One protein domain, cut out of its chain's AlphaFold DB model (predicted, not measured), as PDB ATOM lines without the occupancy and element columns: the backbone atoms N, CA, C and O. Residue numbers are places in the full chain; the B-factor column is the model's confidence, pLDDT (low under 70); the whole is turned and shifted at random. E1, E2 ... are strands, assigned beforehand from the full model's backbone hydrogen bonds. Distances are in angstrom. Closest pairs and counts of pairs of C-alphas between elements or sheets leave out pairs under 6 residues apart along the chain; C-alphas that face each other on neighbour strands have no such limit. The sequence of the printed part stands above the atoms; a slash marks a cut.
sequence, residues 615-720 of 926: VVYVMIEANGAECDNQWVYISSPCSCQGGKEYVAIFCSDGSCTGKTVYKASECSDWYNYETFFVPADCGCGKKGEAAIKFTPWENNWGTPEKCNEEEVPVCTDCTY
ATOM      1  N   VAL A 615      -0.753 -27.301 -48.310       68.94
ATOM      2  CA  VAL A 615      -1.773 -26.441 -48.929       68.94
ATOM      3  C   VAL A 615      -1.394 -24.971 -48.746       68.94
ATOM      4  O   VAL A 615      -1.065 -24.540 -47.639       68.94
ATOM      5  N   VAL A 616      -1.459 -24.203 -49.833       78.69
ATOM      6  CA  VAL A 616      -1.101 -22.782 -49.876       78.69
ATOM      7  C   VAL A 616      -2.230 -21.935 -50.461       78.69
ATOM      8  O   VAL A 616      -3.085 -22.415 -51.206       78.69
ATOM      9  N   TYR A 617      -2.239 -20.661 -50.082       85.44
ATOM     10  CA  TYR A 617      -3.345 -19.736 -50.306       85.44
ATOM     11  C   TYR A 617      -2.888 -18.462 -51.018       85.44
ATOM     12  O   TYR A 617      -1.764 -18.000 -50.828       85.44
ATOM     13  N   VAL A 618      -3.788 -17.839 -51.771       87.25
ATOM     14  CA  VAL A 618      -3.639 -16.482 -52.319       87.25
ATOM     15  C   VAL A 618      -4.680 -15.548 -51.706       87.25
ATOM     16  O   VAL A 618      -5.759 -15.976 -51.290       87.25
ATOM     17  N   MET A 619      -4.349 -14.261 -51.618       87.88
ATOM     18  CA  MET A 619      -5.196 -13.241 -50.992       87.88
ATOM     19  C   MET A 619      -5.867 -12.389 -52.063       87.88
ATOM     20  O   MET A 619      -5.233 -11.530 -52.671       87.88
ATOM     21  N   ILE A 620      -7.156 -12.632 -52.286       87.75
ATOM     22  CA  ILE A 620      -7.957 -11.943 -53.300       87.75
ATOM     23  C   ILE A 620      -8.594 -10.706 -52.661       87.75
ATOM     24  O   ILE A 620      -9.262 -10.827 -51.632       87.75
ATOM     25  N   GLU A 621      -8.405  -9.523 -53.252       91.31
ATOM     26  CA  GLU A 621      -9.069  -8.298 -52.789       91.31
ATOM     27  C   GLU A 621     -10.593  -8.397 -52.950       91.31
ATOM     28  O   GLU A 621     -11.113  -8.853 -53.969       91.31
ATOM     29  N   ALA A 622     -11.315  -7.958 -51.922       85.62
ATOM     30  CA  ALA A 622     -12.766  -7.961 -51.852       85.62
ATOM     31  C   ALA A 622     -13.280  -6.580 -51.427       85.62
ATOM     32  O   ALA A 622     -12.650  -5.864 -50.645       85.62
ATOM     33  N   ASN A 623     -14.460  -6.207 -51.916       88.19
ATOM     34  CA  ASN A 623     -15.095  -4.952 -51.546       88.19
ATOM     35  C   ASN A 623     -15.563  -5.002 -50.081       88.19
ATOM     36  O   ASN A 623     -16.477  -5.752 -49.728       88.19
ATOM     37  N   GLY A 624     -14.963  -4.174 -49.223       83.31
ATOM     38  CA  GLY A 624     -15.291  -4.119 -47.798       83.31
ATOM     39  C   GLY A 624     -16.734  -3.704 -47.489       83.31
ATOM     40  O   GLY A 624     -17.230  -4.030 -46.413       83.31
ATOM     41  N   ALA A 625     -17.439  -3.057 -48.426       82.94
ATOM     42  CA  ALA A 625     -18.866  -2.752 -48.289       82.94
ATOM     43  C   ALA A 625     -19.779  -3.975 -48.530       82.94
ATOM     44  O   ALA A 625     -20.899  -4.015 -48.030       82.94
ATOM     45  N   GLU A 626     -19.309  -4.987 -49.267       85.62
ATOM     46  CA  GLU A 626     -20.070  -6.206 -49.609       85.62
ATOM     47  C   GLU A 626     -19.803  -7.368 -48.635       85.62
ATOM     48  O   GLU A 626     -20.391  -8.443 -48.751       85.62
ATOM     49  N   CYS A 627     -18.911  -7.160 -47.663       82.25
ATOM     50  CA  CYS A 627     -18.480  -8.178 -46.707       82.25
ATOM     51  C   CYS A 627     -19.139  -8.049 -45.320       82.25
ATOM     52  O   CYS A 627     -18.681  -8.692 -44.383       82.25
ATOM     53  N   ASP A 628     -20.183  -7.232 -45.151       83.56
ATOM     54  CA  ASP A 628     -20.812  -7.014 -43.840       83.56
ATOM     55  C   ASP A 628     -21.367  -8.314 -43.220       83.56
ATOM     56  O   ASP A 628     -22.017  -9.122 -43.887       83.56
ATOM     57  N   ASN A 629     -21.123  -8.511 -41.922       80.25
ATOM     58  CA  ASN A 629     -21.341  -9.751 -41.162       80.25
ATOM     59  C   ASN A 629     -20.481 -10.952 -41.612       80.25
ATOM     60  O   ASN A 629     -20.845 -12.101 -41.349       80.25
ATOM     61  N   GLN A 630     -19.342 -10.720 -42.276       79.12
ATOM     62  CA  GLN A 630     -18.389 -11.763 -42.681       79.12
ATOM     63  C   GLN A 630     -17.005 -11.558 -42.055       79.12
ATOM     64  O   GLN A 630     -16.600 -10.442 -41.724       79.12
ATOM     65  N   TRP A 631     -16.254 -12.655 -41.944       80.25
ATOM     66  CA  TRP A 631     -14.815 -12.611 -41.693       80.25
ATOM     67  C   TRP A 631     -14.058 -12.342 -42.995       80.25
ATOM     68  O   TRP A 631     -14.320 -12.966 -44.024       80.25
ATOM     69  N   VAL A 632     -13.110 -11.412 -42.929       84.94
ATOM     70  CA  VAL A 632     -12.186 -11.039 -44.010       84.94
ATOM     71  C   VAL A 632     -10.802 -10.784 -43.421       84.94
ATOM     72  O   VAL A 632     -10.638 -10.753 -42.204       84.94
ATOM     73  N   TYR A 633      -9.802 -10.566 -44.266       88.94
ATOM     74  CA  TYR A 633      -8.435 -10.283 -43.838       88.94
ATOM     75  C   TYR A 633      -8.032  -8.849 -44.185       88.94
ATOM     76  O   TYR A 633      -8.464  -8.302 -45.199       88.94
ATOM     77  N   ILE A 634      -7.171  -8.243 -43.370       89.56
ATOM     78  CA  ILE A 634      -6.450  -7.007 -43.710       89.56
ATOM     79  C   ILE A 634      -4.952  -7.312 -43.737       89.56
ATOM     80  O   ILE A 634      -4.443  -8.023 -42.868       89.56
ATOM     81  N   SER A 635      -4.245  -6.757 -44.725       91.50
ATOM     82  CA  SER A 635      -2.786  -6.836 -44.798       91.50
ATOM     83  C   SER A 635      -2.139  -5.996 -43.691       91.50
ATOM     84  O   SER A 635      -2.274  -4.769 -43.682       91.50
ATOM     85  N   SER A 636      -1.399  -6.644 -42.798       88.75
ATOM     86  CA  SER A 636      -0.518  -6.027 -41.807       88.75
ATOM     87  C   SER A 636       0.937  -6.107 -42.299       88.75
ATOM     88  O   SER A 636       1.311  -7.111 -42.907       88.75
ATOM     89  N   PRO A 637       1.782  -5.081 -42.092       87.12
ATOM     90  CA  PRO A 637       3.197  -5.167 -42.440       87.12
ATOM     91  C   PRO A 637       3.936  -6.141 -41.510       87.12
ATOM     92  O   PRO A 637       3.768  -6.092 -40.292       87.12
ATOM     93  N   CYS A 638       4.802  -6.983 -42.076       83.06
ATOM     94  CA  CYS A 638       5.642  -7.931 -41.338       83.06
ATOM     95  C   CYS A 638       7.128  -7.779 -41.700       83.06
ATOM     96  O   CYS A 638       7.485  -7.154 -42.697       83.06
ATOM     97  N   SER A 639       8.007  -8.428 -40.930       82.25
ATOM     98  CA  SER A 639       9.420  -8.643 -41.283       82.25
ATOM     99  C   SER A 639       9.655  -9.953 -42.059       82.25
ATOM    100  O   SER A 639      10.732 -10.534 -41.957       82.25
ATOM    101  N   CYS A 640       8.627 -10.440 -42.754       80.19
ATOM    102  CA  CYS A 640       8.545 -11.739 -43.429       80.19
ATOM    103  C   CYS A 640       8.566 -11.581 -44.968       80.19
ATOM    104  O   CYS A 640       8.468 -10.458 -45.474       80.19
ATOM    105  N   GLN A 641       8.745 -12.664 -45.728       72.12
ATOM    106  CA  GLN A 641       8.933 -12.636 -47.185       72.12
ATOM    107  C   GLN A 641       7.764 -11.943 -47.914       72.12
ATOM    108  O   GLN A 641       6.607 -12.299 -47.758       72.12
ATOM    109  N   GLY A 642       8.043 -10.911 -48.718       73.88
ATOM    110  CA  GLY A 642       6.995 -10.085 -49.349       73.88
ATOM    111  C   GLY A 642       6.376  -9.007 -48.439       73.88
ATOM    112  O   GLY A 642       5.571  -8.201 -48.900       73.88
ATOM    113  N   GLY A 643       6.776  -8.929 -47.164       80.75
ATOM    114  CA  GLY A 643       6.532  -7.789 -46.269       80.75
ATOM    115  C   GLY A 643       5.093  -7.601 -45.774       80.75
ATOM    116  O   GLY A 643       4.822  -6.620 -45.078       80.75
ATOM    117  N   LYS A 644       4.173  -8.516 -46.102       85.44
ATOM    118  CA  LYS A 644       2.767  -8.493 -45.674       85.44
ATOM    119  C   LYS A 644       2.353  -9.832 -45.068       85.44
ATOM    120  O   LYS A 644       2.497 -10.866 -45.707       85.44
ATOM    121  N   GLU A 645       1.747  -9.784 -43.892       88.88
ATOM    122  CA  GLU A 645       0.946 -10.865 -43.310       88.88
ATOM    123  C   GLU A 645      -0.542 -10.473 -43.344       88.88
ATOM    124  O   GLU A 645      -0.875  -9.296 -43.483       88.88
ATOM    125  N   TYR A 646      -1.455 -11.433 -43.219       88.69
ATOM    126  CA  TYR A 646      -2.897 -11.194 -43.317       88.69
ATOM    127  C   TYR A 646      -3.602 -11.632 -42.037       88.69
ATOM    128  O   TYR A 646      -3.574 -12.802 -41.653       88.69
ATOM    129  N   VAL A 647      -4.233 -10.664 -41.367       86.00
ATOM    130  CA  VAL A 647      -4.876 -10.836 -40.058       86.00
ATOM    131  C   VAL A 647      -6.390 -10.778 -40.230       86.00
ATOM    132  O   VAL A 647      -6.908  -9.867 -40.880       86.00
ATOM    133  N   ALA A 648      -7.096 -11.752 -39.655       83.62
ATOM    134  CA  ALA A 648      -8.551 -11.835 -39.717       83.62
ATOM    135  C   ALA A 648      -9.230 -10.702 -38.926       83.62
ATOM    136  O   ALA A 648      -8.846 -10.396 -37.797       83.62
ATOM    137  N   ILE A 649     -10.283 -10.127 -39.503       81.12
ATOM    138  CA  ILE A 649     -11.196  -9.171 -38.873       81.12
ATOM    139  C   ILE A 649     -12.651  -9.521 -39.207       81.12
ATOM    140  O   ILE A 649     -12.942 -10.087 -40.263       81.12
ATOM    141  N   PHE A 650     -13.576  -9.141 -38.326       83.94
ATOM    142  CA  PHE A 650     -15.008  -9.232 -38.595       83.94
ATOM    143  C   PHE A 650     -15.541  -7.898 -39.125       83.94
ATOM    144  O   PHE A 650     -15.340  -6.847 -38.508       83.94
ATOM    145  N   CYS A 651     -16.237  -7.942 -40.258       85.94
ATOM    146  CA  CYS A 651     -17.011  -6.813 -40.751       85.94
ATOM    147  C   CYS A 651     -18.377  -6.792 -40.060       85.94
ATOM    148  O   CYS A 651     -19.107  -7.780 -40.107       85.94
ATOM    149  N   SER A 652     -18.745  -5.671 -39.449       86.94
ATOM    150  CA  SER A 652     -20.041  -5.484 -38.786       86.94
ATOM    151  C   SER A 652     -20.450  -4.019 -38.829       86.94
ATOM    152  O   SER A 652     -19.598  -3.149 -38.627       86.94
ATOM    153  N   ASP A 653     -21.734  -3.746 -39.056       85.62
ATOM    154  CA  ASP A 653     -22.289  -2.390 -39.156       85.62
ATOM    155  C   ASP A 653     -21.512  -1.506 -40.159       85.62
ATOM    156  O   ASP A 653     -21.334  -0.302 -39.970       85.62
ATOM    157  N   GLY A 654     -20.993  -2.122 -41.229       83.50
ATOM    158  CA  GLY A 654     -20.196  -1.450 -42.252       83.50
ATOM    159  C   GLY A 654     -18.756  -1.106 -41.842       83.50
ATOM    160  O   GLY A 654     -18.125  -0.310 -42.538       83.50
ATOM    161  N   SER A 655     -18.194  -1.699 -40.779       86.56
ATOM    162  CA  SER A 655     -16.825  -1.422 -40.284       86.56
ATOM    163  C   SER A 655     -15.696  -1.608 -41.315       86.56
ATOM    164  O   SER A 655     -14.611  -1.040 -41.157       86.56
ATOM    165  N   CYS A 656     -15.949  -2.374 -42.380       88.50
ATOM    166  CA  CYS A 656     -15.043  -2.615 -43.505       88.50
ATOM    167  C   CYS A 656     -15.216  -1.634 -44.682       88.50
ATOM    168  O   CYS A 656     -14.412  -1.647 -45.614       88.50
ATOM    169  N   THR A 657     -16.222  -0.754 -44.657       88.31
ATOM    170  CA  THR A 657     -16.478   0.225 -45.727       88.31
ATOM    171  C   THR A 657     -15.276   1.158 -45.899       88.31
ATOM    172  O   THR A 657     -14.773   1.726 -44.930       88.31
ATOM    173  N   GLY A 658     -14.797   1.315 -47.136       84.06
ATOM    174  CA  GLY A 658     -13.622   2.141 -47.438       84.06
ATOM    175  C   GLY A 658     -12.279   1.556 -46.973       84.06
ATOM    176  O   GLY A 658     -11.271   2.259 -47.020       84.06
ATOM    177  N   LYS A 659     -12.238   0.290 -46.533       84.62
ATOM    178  CA  LYS A 659     -10.996  -0.463 -46.303       84.62
ATOM    179  C   LYS A 659     -10.783  -1.460 -47.439       84.62
ATOM    180  O   LYS A 659     -11.723  -2.152 -47.826       84.62
ATOM    181  N   THR A 660      -9.545  -1.598 -47.911       88.50
ATOM    182  CA  THR A 660      -9.155  -2.775 -48.696       88.50
ATOM    183  C   THR A 660      -9.157  -3.982 -47.765       88.50
ATOM    184  O   THR A 660      -8.418  -4.006 -46.777       88.50
ATOM    185  N   VAL A 661     -10.004  -4.962 -48.063       91.69
ATOM    186  CA  VAL A 661     -10.073  -6.237 -47.345       91.69
ATOM    187  C   VAL A 661      -9.859  -7.380 -48.327       91.69
ATOM    188  O   VAL A 661     -10.018  -7.214 -49.532       91.69
ATOM    189  N   TYR A 662      -9.474  -8.537 -47.809       90.75
ATOM    190  CA  TYR A 662      -9.034  -9.676 -48.602       90.75
ATOM    191  C   TYR A 662      -9.777 -10.941 -48.179       90.75
ATOM    192  O   TYR A 662     -10.221 -11.066 -47.034       90.75
ATOM    193  N   LYS A 663      -9.883 -11.907 -49.088       84.38
ATOM    194  CA  LYS A 663     -10.361 -13.264 -48.815       84.38
ATOM    195  C   LYS A 663      -9.289 -14.260 -49.250       84.38
ATOM    196  O   LYS A 663      -8.780 -14.177 -50.365       84.38
ATOM    197  N   ALA A 664      -8.945 -15.179 -48.352       82.56
ATOM    198  CA  ALA A 664      -8.030 -16.272 -48.648       82.56
ATOM    199  C   ALA A 664      -8.718 -17.275 -49.585       82.56
ATOM    200  O   ALA A 664      -9.829 -17.727 -49.302       82.56
ATOM    201  N   SER A 665      -8.051 -17.627 -50.679       79.81
ATOM    202  CA  SER A 665      -8.447 -18.694 -51.597       79.81
ATOM    203  C   SER A 665      -7.333 -19.730 -51.651       79.81
ATOM    204  O   SER A 665      -6.162 -19.362 -51.705       79.81
ATOM    205  N   GLU A 666      -7.682 -21.010 -51.585       79.38
ATOM    206  CA  GLU A 666      -6.733 -22.100 -51.817       79.38
ATOM    207  C   GLU A 666      -6.234 -22.062 -53.270       79.38
ATOM    208  O   GLU A 666      -7.003 -21.763 -54.184       79.38
ATOM    209  N   CYS A 667      -4.945 -22.329 -53.483       70.56
ATOM    210  CA  CYS A 667      -4.286 -22.150 -54.773       70.56
ATOM    211  C   CYS A 667      -3.333 -23.317 -55.065       70.56
ATOM    212  O   CYS A 667      -2.222 -23.396 -54.540       70.56
ATOM    213  N   SER A 668      -3.764 -24.225 -55.941       63.28
ATOM    214  CA  SER A 668      -2.938 -25.333 -56.440       63.28
ATOM    215  C   SER A 668      -1.937 -24.899 -57.520       63.28
ATOM    216  O   SER A 668      -1.003 -25.637 -57.827       63.28
ATOM    217  N   ASP A 669      -2.089 -23.691 -58.067       71.19
ATOM    218  CA  ASP A 669      -1.231 -23.085 -59.085       71.19
ATOM    219  C   ASP A 669      -0.309 -21.979 -58.527       71.19
ATOM    220  O   ASP A 669       0.078 -21.054 -59.238       71.19
ATOM    221  N   TRP A 670       0.075 -22.092 -57.251       73.75
ATOM    222  CA  TRP A 670       0.879 -21.123 -56.480       73.75
ATOM    223  C   TRP A 670       2.150 -20.622 -57.185       73.75
ATOM    224  O   TRP A 670       2.580 -19.496 -56.955       73.75
ATOM    225  N   TYR A 671       2.726 -21.428 -58.079       74.81
ATOM    226  CA  TYR A 671       3.885 -21.087 -58.911       74.81
ATOM    227  C   TYR A 671       3.624 -19.943 -59.912       74.81
ATOM    228  O   TYR A 671       4.578 -19.399 -60.467       74.81
ATOM    229  N   ASN A 672       2.362 -19.559 -60.132       71.50
ATOM    230  CA  ASN A 672       1.964 -18.390 -60.920       71.50
ATOM    231  C   ASN A 672       2.001 -17.067 -60.120       71.50
ATOM    232  O   ASN A 672       1.808 -16.004 -60.707       71.50
ATOM    233  N   TYR A 673       2.231 -17.109 -58.801       74.50
ATOM    234  CA  TYR A 673       2.105 -15.957 -57.900       74.50
ATOM    235  C   TYR A 673       3.439 -15.605 -57.228       74.50
ATOM    236  O   TYR A 673       4.113 -16.464 -56.665       74.50
ATOM    237  N   GLU A 674       3.798 -14.315 -57.211       76.25
ATOM    238  CA  GLU A 674       5.032 -13.828 -56.558       76.25
ATOM    239  C   GLU A 674       5.036 -14.041 -55.032       76.25
ATOM    240  O   GLU A 674       6.096 -14.165 -54.419       76.25
ATOM    241  N   THR A 675       3.850 -14.087 -54.416       78.38
ATOM    242  CA  THR A 675       3.656 -14.388 -52.991       78.38
ATOM    243  C   THR A 675       2.399 -15.225 -52.784       78.38
ATOM    244  O   THR A 675       1.317 -14.843 -53.235       78.38
ATOM    245  N   PHE A 676       2.537 -16.310 -52.032       87.25
ATOM    246  CA  PHE A 676       1.470 -17.201 -51.574       87.25
ATOM    247  C   PHE A 676       1.660 -17.474 -50.072       87.25
ATOM    248  O   PHE A 676       2.720 -17.183 -49.518       87.25
ATOM    249  N   PHE A 677       0.620 -17.957 -49.393       88.06
ATOM    250  CA  PHE A 677       0.463 -17.851 -47.938       88.06
ATOM    251  C   PHE A 677       0.093 -19.185 -47.275       88.06
ATOM    252  O   PHE A 677      -0.566 -20.028 -47.881       88.06
ATOM    253  N   VAL A 678       0.464 -19.341 -46.004       83.81
ATOM    254  CA  VAL A 678       0.127 -20.472 -45.122       83.81
ATOM    255  C   VAL A 678      -0.509 -19.981 -43.817       83.81
ATOM    256  O   VAL A 678      -0.202 -18.874 -43.367       83.81
ATOM    257  N   PRO A 679      -1.401 -20.769 -43.190       81.62
ATOM    258  CA  PRO A 679      -1.960 -20.443 -41.882       81.62
ATOM    259  C   PRO A 679      -0.915 -20.681 -40.776       81.62
ATOM    260  O   PRO A 679      -0.401 -21.790 -40.646       81.62
ATOM    261  N   ALA A 680      -0.605 -19.657 -39.975       72.31
ATOM    262  CA  ALA A 680       0.507 -19.703 -39.012       72.31
ATOM    263  C   ALA A 680       0.136 -19.396 -37.554       72.31
ATOM    264  O   ALA A 680       0.663 -20.046 -36.658       72.31
ATOM    265  N   ASP A 681      -0.800 -18.474 -37.304       68.38
ATOM    266  CA  ASP A 681      -1.387 -18.279 -35.971       68.38
ATOM    267  C   ASP A 681      -2.903 -18.515 -36.068       68.38
ATOM    268  O   ASP A 681      -3.644 -17.637 -36.509       68.38
ATOM    269  N   CYS A 682      -3.397 -19.687 -35.664       67.62
ATOM    270  CA  CYS A 682      -4.838 -19.890 -35.496       67.62
ATOM    271  C   CYS A 682      -5.269 -19.475 -34.085       67.62
ATOM    272  O   CYS A 682      -5.151 -20.233 -33.124       67.62
ATOM    273  N   GLY A 683      -5.782 -18.251 -33.960       57.69
ATOM    274  CA  GLY A 683      -6.332 -17.741 -32.709       57.69
ATOM    275  C   GLY A 683      -7.748 -18.260 -32.465       57.69
ATOM    276  O   GLY A 683      -8.703 -17.741 -33.048       57.69
ATOM    277  N   CYS A 684      -7.906 -19.253 -31.583       55.34
ATOM    278  CA  CYS A 684      -9.223 -19.758 -31.191       55.34
ATOM    279  C   CYS A 684      -9.896 -18.774 -30.208       55.34
ATOM    280  O   CYS A 684      -9.615 -18.770 -29.005       55.34
ATOM    281  N   GLY A 685     -10.770 -17.907 -30.722       53.50
ATOM    282  CA  GLY A 685     -11.505 -16.911 -29.943       53.50
ATOM    283  C   GLY A 685     -12.670 -17.509 -29.143       53.50
ATOM    284  O   GLY A 685     -13.027 -18.687 -29.249       53.50
ATOM    285  N   LYS A 686     -13.284 -16.701 -28.270       42.75
ATOM    286  CA  LYS A 686     -14.305 -17.199 -27.331       42.75
ATOM    287  C   LYS A 686     -15.697 -17.239 -27.966       42.75
ATOM    288  O   LYS A 686     -16.463 -16.293 -27.823       42.75
ATOM    289  N   LYS A 687     -16.042 -18.424 -28.490       38.50
ATOM    290  CA  LYS A 687     -17.283 -18.804 -29.203       38.50
ATOM    291  C   LYS A 687     -17.367 -18.262 -30.634       38.50
ATOM    292  O   LYS A 687     -17.712 -17.109 -30.844       38.50
ATOM    293  N   GLY A 688     -17.190 -19.156 -31.609       48.47
ATOM    294  CA  GLY A 688     -17.494 -18.893 -33.023       48.47
ATOM    295  C   GLY A 688     -16.411 -18.142 -33.803       48.47
ATOM    296  O   GLY A 688     -16.586 -17.918 -34.994       48.47
ATOM    297  N   GLU A 689     -15.298 -17.794 -33.160       49.59
ATOM    298  CA  GLU A 689     -14.160 -17.122 -33.783       49.59
ATOM    299  C   GLU A 689     -12.979 -18.089 -33.931       49.59
ATOM    300  O   GLU A 689     -12.411 -18.531 -32.932       49.59
ATOM    301  N   ALA A 690     -12.554 -18.352 -35.165       50.25
ATOM    302  CA  ALA A 690     -11.152 -18.653 -35.436       50.25
ATOM    303  C   ALA A 690     -10.594 -17.515 -36.284       50.25
ATOM    304  O   ALA A 690     -10.900 -17.397 -37.471       50.25
ATOM    305  N   ALA A 691      -9.773 -16.677 -35.661       63.94
ATOM    306  CA  ALA A 691      -8.966 -15.712 -36.379       63.94
ATOM    307  C   ALA A 691      -7.734 -16.455 -36.911       63.94
ATOM    308  O   ALA A 691      -6.726 -16.571 -36.214       63.94
ATOM    309  N   ILE A 692      -7.839 -17.013 -38.120       73.50
ATOM    310  CA  ILE A 692      -6.679 -17.574 -38.820       73.50
ATOM    311  C   ILE A 692      -5.809 -16.405 -39.278       73.50
ATOM    312  O   ILE A 692      -6.271 -15.521 -39.997       73.50
ATOM    313  N   LYS A 693      -4.545 -16.391 -38.879       82.81
ATOM    314  CA  LYS A 693      -3.538 -15.507 -39.452       82.81
ATOM    315  C   LYS A 693      -2.799 -16.241 -40.560       82.81
ATOM    316  O   LYS A 693      -2.311 -17.351 -40.347       82.81
ATOM    317  N   PHE A 694      -2.659 -15.586 -41.703       86.62
ATOM    318  CA  PHE A 694      -1.886 -16.090 -42.828       86.62
ATOM    319  C   PHE A 694      -0.556 -15.345 -42.942       86.62
ATOM    320  O   PHE A 694      -0.533 -14.117 -43.061       86.62
ATOM    321  N   THR A 695       0.550 -16.082 -42.931       87.12
ATOM    322  CA  THR A 695       1.888 -15.563 -43.248       87.12
ATOM    323  C   THR A 695       2.300 -16.015 -44.647       87.12
ATOM    324  O   THR A 695       1.852 -17.067 -45.101       87.12
ATOM    325  N   PRO A 696       3.121 -15.240 -45.364       89.06
ATOM    326  CA  PRO A 696       3.672 -15.642 -46.653       89.06
ATOM    327  C   PRO A 696       4.561 -16.883 -46.516       89.06
ATOM    328  O   PRO A 696       5.048 -17.201 -45.430       89.06
ATOM    329  N   TRP A 697       4.765 -17.583 -47.628       86.88
ATOM    330  CA  TRP A 697       5.707 -18.690 -47.722       86.88
ATOM    331  C   TRP A 697       7.151 -18.181 -47.699       86.88
ATOM    332  O   TRP A 697       7.544 -17.367 -48.538       86.88
ATOM    333  N   GLU A 698       7.946 -18.679 -46.757       85.38
ATOM    334  CA  GLU A 698       9.370 -18.372 -46.645       85.38
ATOM    335  C   GLU A 698      10.205 -19.364 -47.473       85.38
ATOM    336  O   GLU A 698      10.045 -20.582 -47.381       85.38
ATOM    337  N   ASN A 699      11.141 -18.857 -48.280       81.44
ATOM    338  CA  ASN A 699      11.955 -19.673 -49.196       81.44
ATOM    339  C   ASN A 699      12.816 -20.757 -48.508       81.44
ATOM    340  O   ASN A 699      13.294 -21.672 -49.182       81.44
ATOM    341  N   ASN A 700      13.058 -20.665 -47.196       79.88
ATOM    342  CA  ASN A 700      13.800 -21.681 -46.442       79.88
ATOM    343  C   ASN A 700      12.998 -22.977 -46.233       79.88
ATOM    344  O   ASN A 700      13.613 -24.030 -46.096       79.88
ATOM    345  N   TRP A 701      11.664 -22.923 -46.281       82.25
ATOM    346  CA  TRP A 701      10.790 -24.095 -46.164       82.25
ATOM    347  C   TRP A 701      10.787 -25.000 -47.406       82.25
ATOM    348  O   TRP A 701      10.130 -26.038 -47.394       82.25
ATOM    349  N   GLY A 702      11.493 -24.632 -48.481       78.00
ATOM    350  CA  GLY A 702      11.494 -25.357 -49.753       78.00
ATOM    351  C   GLY A 702      10.319 -24.965 -50.654       78.00
ATOM    352  O   GLY A 702       9.839 -23.835 -50.607       78.00
ATOM    353  N   THR A 703       9.864 -25.887 -51.503       76.19
ATOM    354  CA  THR A 703       8.655 -25.712 -52.336       76.19
ATOM    355  C   THR A 703       7.451 -26.379 -51.671       76.19
ATOM    356  O   THR A 703       7.654 -27.447 -51.099       76.19
ATOM    357  N   PRO A 704       6.210 -25.878 -51.817       72.19
ATOM    358  CA  PRO A 704       5.009 -26.501 -51.246       72.19
ATOM    359  C   PRO A 704       4.835 -28.008 -51.490       72.19
ATOM    360  O   PRO A 704       4.332 -28.682 -50.605       72.19
ATOM    361  N   GLU A 705       5.287 -28.548 -52.630       68.31
ATOM    362  CA  GLU A 705       5.258 -29.993 -52.957       68.31
ATOM    363  C   GLU A 705       6.342 -30.839 -52.253       68.31
ATOM    364  O   GLU A 705       6.311 -32.066 -52.307       68.31
ATOM    365  N   LYS A 706       7.386 -30.189 -51.725       67.31
ATOM    366  CA  LYS A 706       8.629 -30.781 -51.191       67.31
ATOM    367  C   LYS A 706       9.172 -29.868 -50.099       67.31
ATOM    368  O   LYS A 706      10.222 -29.241 -50.270       67.31
ATOM    369  N   CYS A 707       8.388 -29.718 -49.040       71.75
ATOM    370  CA  CYS A 707       8.658 -28.749 -47.990       71.75
ATOM    371  C   CYS A 707       9.303 -29.375 -46.746       71.75
ATOM    372  O   CYS A 707       9.213 -30.582 -46.510       71.75
ATOM    373  N   ASN A 708       9.928 -28.534 -45.923       77.25
ATOM    374  CA  ASN A 708      10.386 -28.915 -44.592       77.25
ATOM    375  C   ASN A 708       9.170 -28.981 -43.651       77.25
ATOM    376  O   ASN A 708       8.864 -28.026 -42.942       77.25
ATOM    377  N   GLU A 709       8.469 -30.117 -43.679       69.38
ATOM    378  CA  GLU A 709       7.213 -30.407 -42.961       69.38
ATOM    379  C   GLU A 709       7.177 -29.950 -41.486       69.38
ATOM    380  O   GLU A 709       6.109 -29.567 -41.005       69.38
ATOM    381  N   GLU A 710       8.322 -30.001 -40.792       72.94
ATOM    382  CA  GLU A 710       8.511 -29.646 -39.373       72.94
ATOM    383  C   GLU A 710       8.770 -28.143 -39.129       72.94
ATOM    384  O   GLU A 710       8.625 -27.668 -38.003       72.94
ATOM    385  N   GLU A 711       9.168 -27.391 -40.162       76.12
ATOM    386  CA  GLU A 711       9.480 -25.953 -40.084       76.12
ATOM    387  C   GLU A 711       8.332 -25.063 -40.588       76.12
ATOM    388  O   GLU A 711       8.274 -23.882 -40.233       76.12
ATOM    389  N   VAL A 712       7.427 -25.613 -41.409       77.81
ATOM    390  CA  VAL A 712       6.228 -24.919 -41.905       77.81
ATOM    391  C   VAL A 712       5.179 -24.827 -40.785       77.81
ATOM    392  O   VAL A 712       4.780 -25.865 -40.251       77.81
ATOM    393  N   PRO A 713       4.671 -23.626 -40.444       71.25
ATOM    394  CA  PRO A 713       3.591 -23.467 -39.471       71.25
ATOM    395  C   PRO A 713       2.328 -24.260 -39.837       71.25
ATOM    396  O   PRO A 713       1.917 -24.298 -40.997       71.25
ATOM    397  N   VAL A 714       1.690 -24.869 -38.832       64.12
ATOM    398  CA  VAL A 714       0.427 -25.612 -38.977       64.12
ATOM    399  C   VAL A 714      -0.528 -25.303 -37.822       64.12
ATOM    400  O   VAL A 714      -0.115 -25.112 -36.681       64.12
ATOM    401  N   CYS A 715      -1.830 -25.277 -38.110       65.25
ATOM    402  CA  CYS A 715      -2.868 -24.985 -37.121       65.25
ATOM    403  C   CYS A 715      -3.417 -26.249 -36.444       65.25
ATOM    404  O   CYS A 715      -4.480 -26.746 -36.811       65.25
ATOM    405  N   THR A 716      -2.721 -26.749 -35.426       53.38
ATOM    406  CA  THR A 716      -3.075 -27.998 -34.726       53.38
ATOM    407  C   THR A 716      -4.214 -27.879 -33.699       53.38
ATOM    408  O   THR A 716      -4.890 -28.872 -33.444       53.38
ATOM    409  N   ASP A 717      -4.452 -26.697 -33.110       47.28
ATOM    410  CA  ASP A 717      -5.196 -26.592 -31.833       47.28
ATOM    411  C   ASP A 717      -6.646 -26.047 -31.898       47.28
ATOM    412  O   ASP A 717      -7.386 -26.155 -30.914       47.28
ATOM    413  N   CYS A 718      -7.120 -25.483 -33.020       50.75
ATOM    414  CA  CYS A 718      -8.473 -24.892 -33.081       50.75
ATOM    415  C   CYS A 718      -9.568 -25.869 -33.539       50.75
ATOM    416  O   CYS A 718      -9.982 -25.890 -34.695       50.75
ATOM    417  N   THR A 719     -10.158 -26.584 -32.583       41.88
ATOM    418  CA  THR A 719     -11.288 -27.517 -32.784       41.88
ATOM    419  C   THR A 719     -12.651 -26.868 -33.108       41.88
ATOM    420  O   THR A 719     -13.677 -27.552 -33.041       41.88
ATOM    421  N   TYR A 720     -12.726 -25.569 -33.453       40.16
ATOM    422  CA  TYR A 720     -14.020 -24.894 -33.664       40.16
ATOM    423  C   TYR A 720     -14.030 -23.669 -34.607       40.16
ATOM    424  O   TYR A 720     -14.167 -22.538 -34.144       40.16
TER     425      TYR A 720
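This is residues 615 to 720 of the 926 residues of the protein "WSC domain-containing protein" of Gibberella fujikuroi (UniProt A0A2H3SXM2). What shape does the backbone make? Three two-stranded antiparallel ribbons make the body: E2-E3 sits between E1-E4, which it crosses, and E5-E6, beside which it runs. E5-E6 spreads away from E1-E4 like the arm of a V, the two meeting where E1 and E5 begin, and the last 24 residues form a long tail without a named element. What is it built of, and how large is it? The 106 printed residues hold no named helix and six named strands, E1 to E6 in order along the chain, in three antiparallel sheets of two, E1 - E4, E2 - E3 and E5 - E6; the class is all strand, though under half of the residues, 43, are in named elements. The whole is compact, with a radius of gyration of the C-alphas of 14.3 A and spans of 43 by 30 by 26 A.

Which strands pair in E2-E3? E2, residues 631 to 637, and E3, residues 644 to 650, form an antiparallel hairpin at 148 degrees between N-to-C directions, with N 636 and O 645 at 2.8 A, within hydrogen-bond range. What touches E2? E4, residues 660 to 666, touches it, the closest C-alphas being those of Tyr 633 and Tyr 662, 4.8 A apart. E4 is the antiparallel neighbour of E1, residues 617 to 623, at 144 degrees, with N 618 and O 665 at 2.8 A. What touches E3? E6, residues 690 to 696, touches it, the closest C-alphas being those of Glu 645 and Thr 695, 4.8 A apart. E6 forms an antiparallel hairpin with E5, residues 677 to 684, at 154 degrees, with N 678 and O 695 at 2.8 A. Where do the sheets E1-E4 and E5-E6 touch? E1 touches E5, the closest C-alphas being those of Tyr 617 and Phe 677, 4.9 A apart.

Where do the strands begin and end? C-alpha 617, where E1 begins, is at (-3.345, -19.736, -50.306), and C-alpha 696, where E6 ends, is at (3.672, -15.642, -46.653). How long are they? From first to last C-alpha, E1 measures 18.9 A, E2 19.5 A, E3 19.1 A, E4 19.7 A, E5 19.4 A and E6 18.8 A.

How far does it reach? The two C-alphas farthest apart, those of Asp 653 and Lys 706, are 43.7 A from each other. Are there cuts or long links? The printed part has no cut; the link from E5 to E6 is tight, the other four are short, and none is long. Where is confidence low? The mean pLDDT of the printed part is 76.7, and 23 residues are under 70, among them 681 to 691 and 714 to 720.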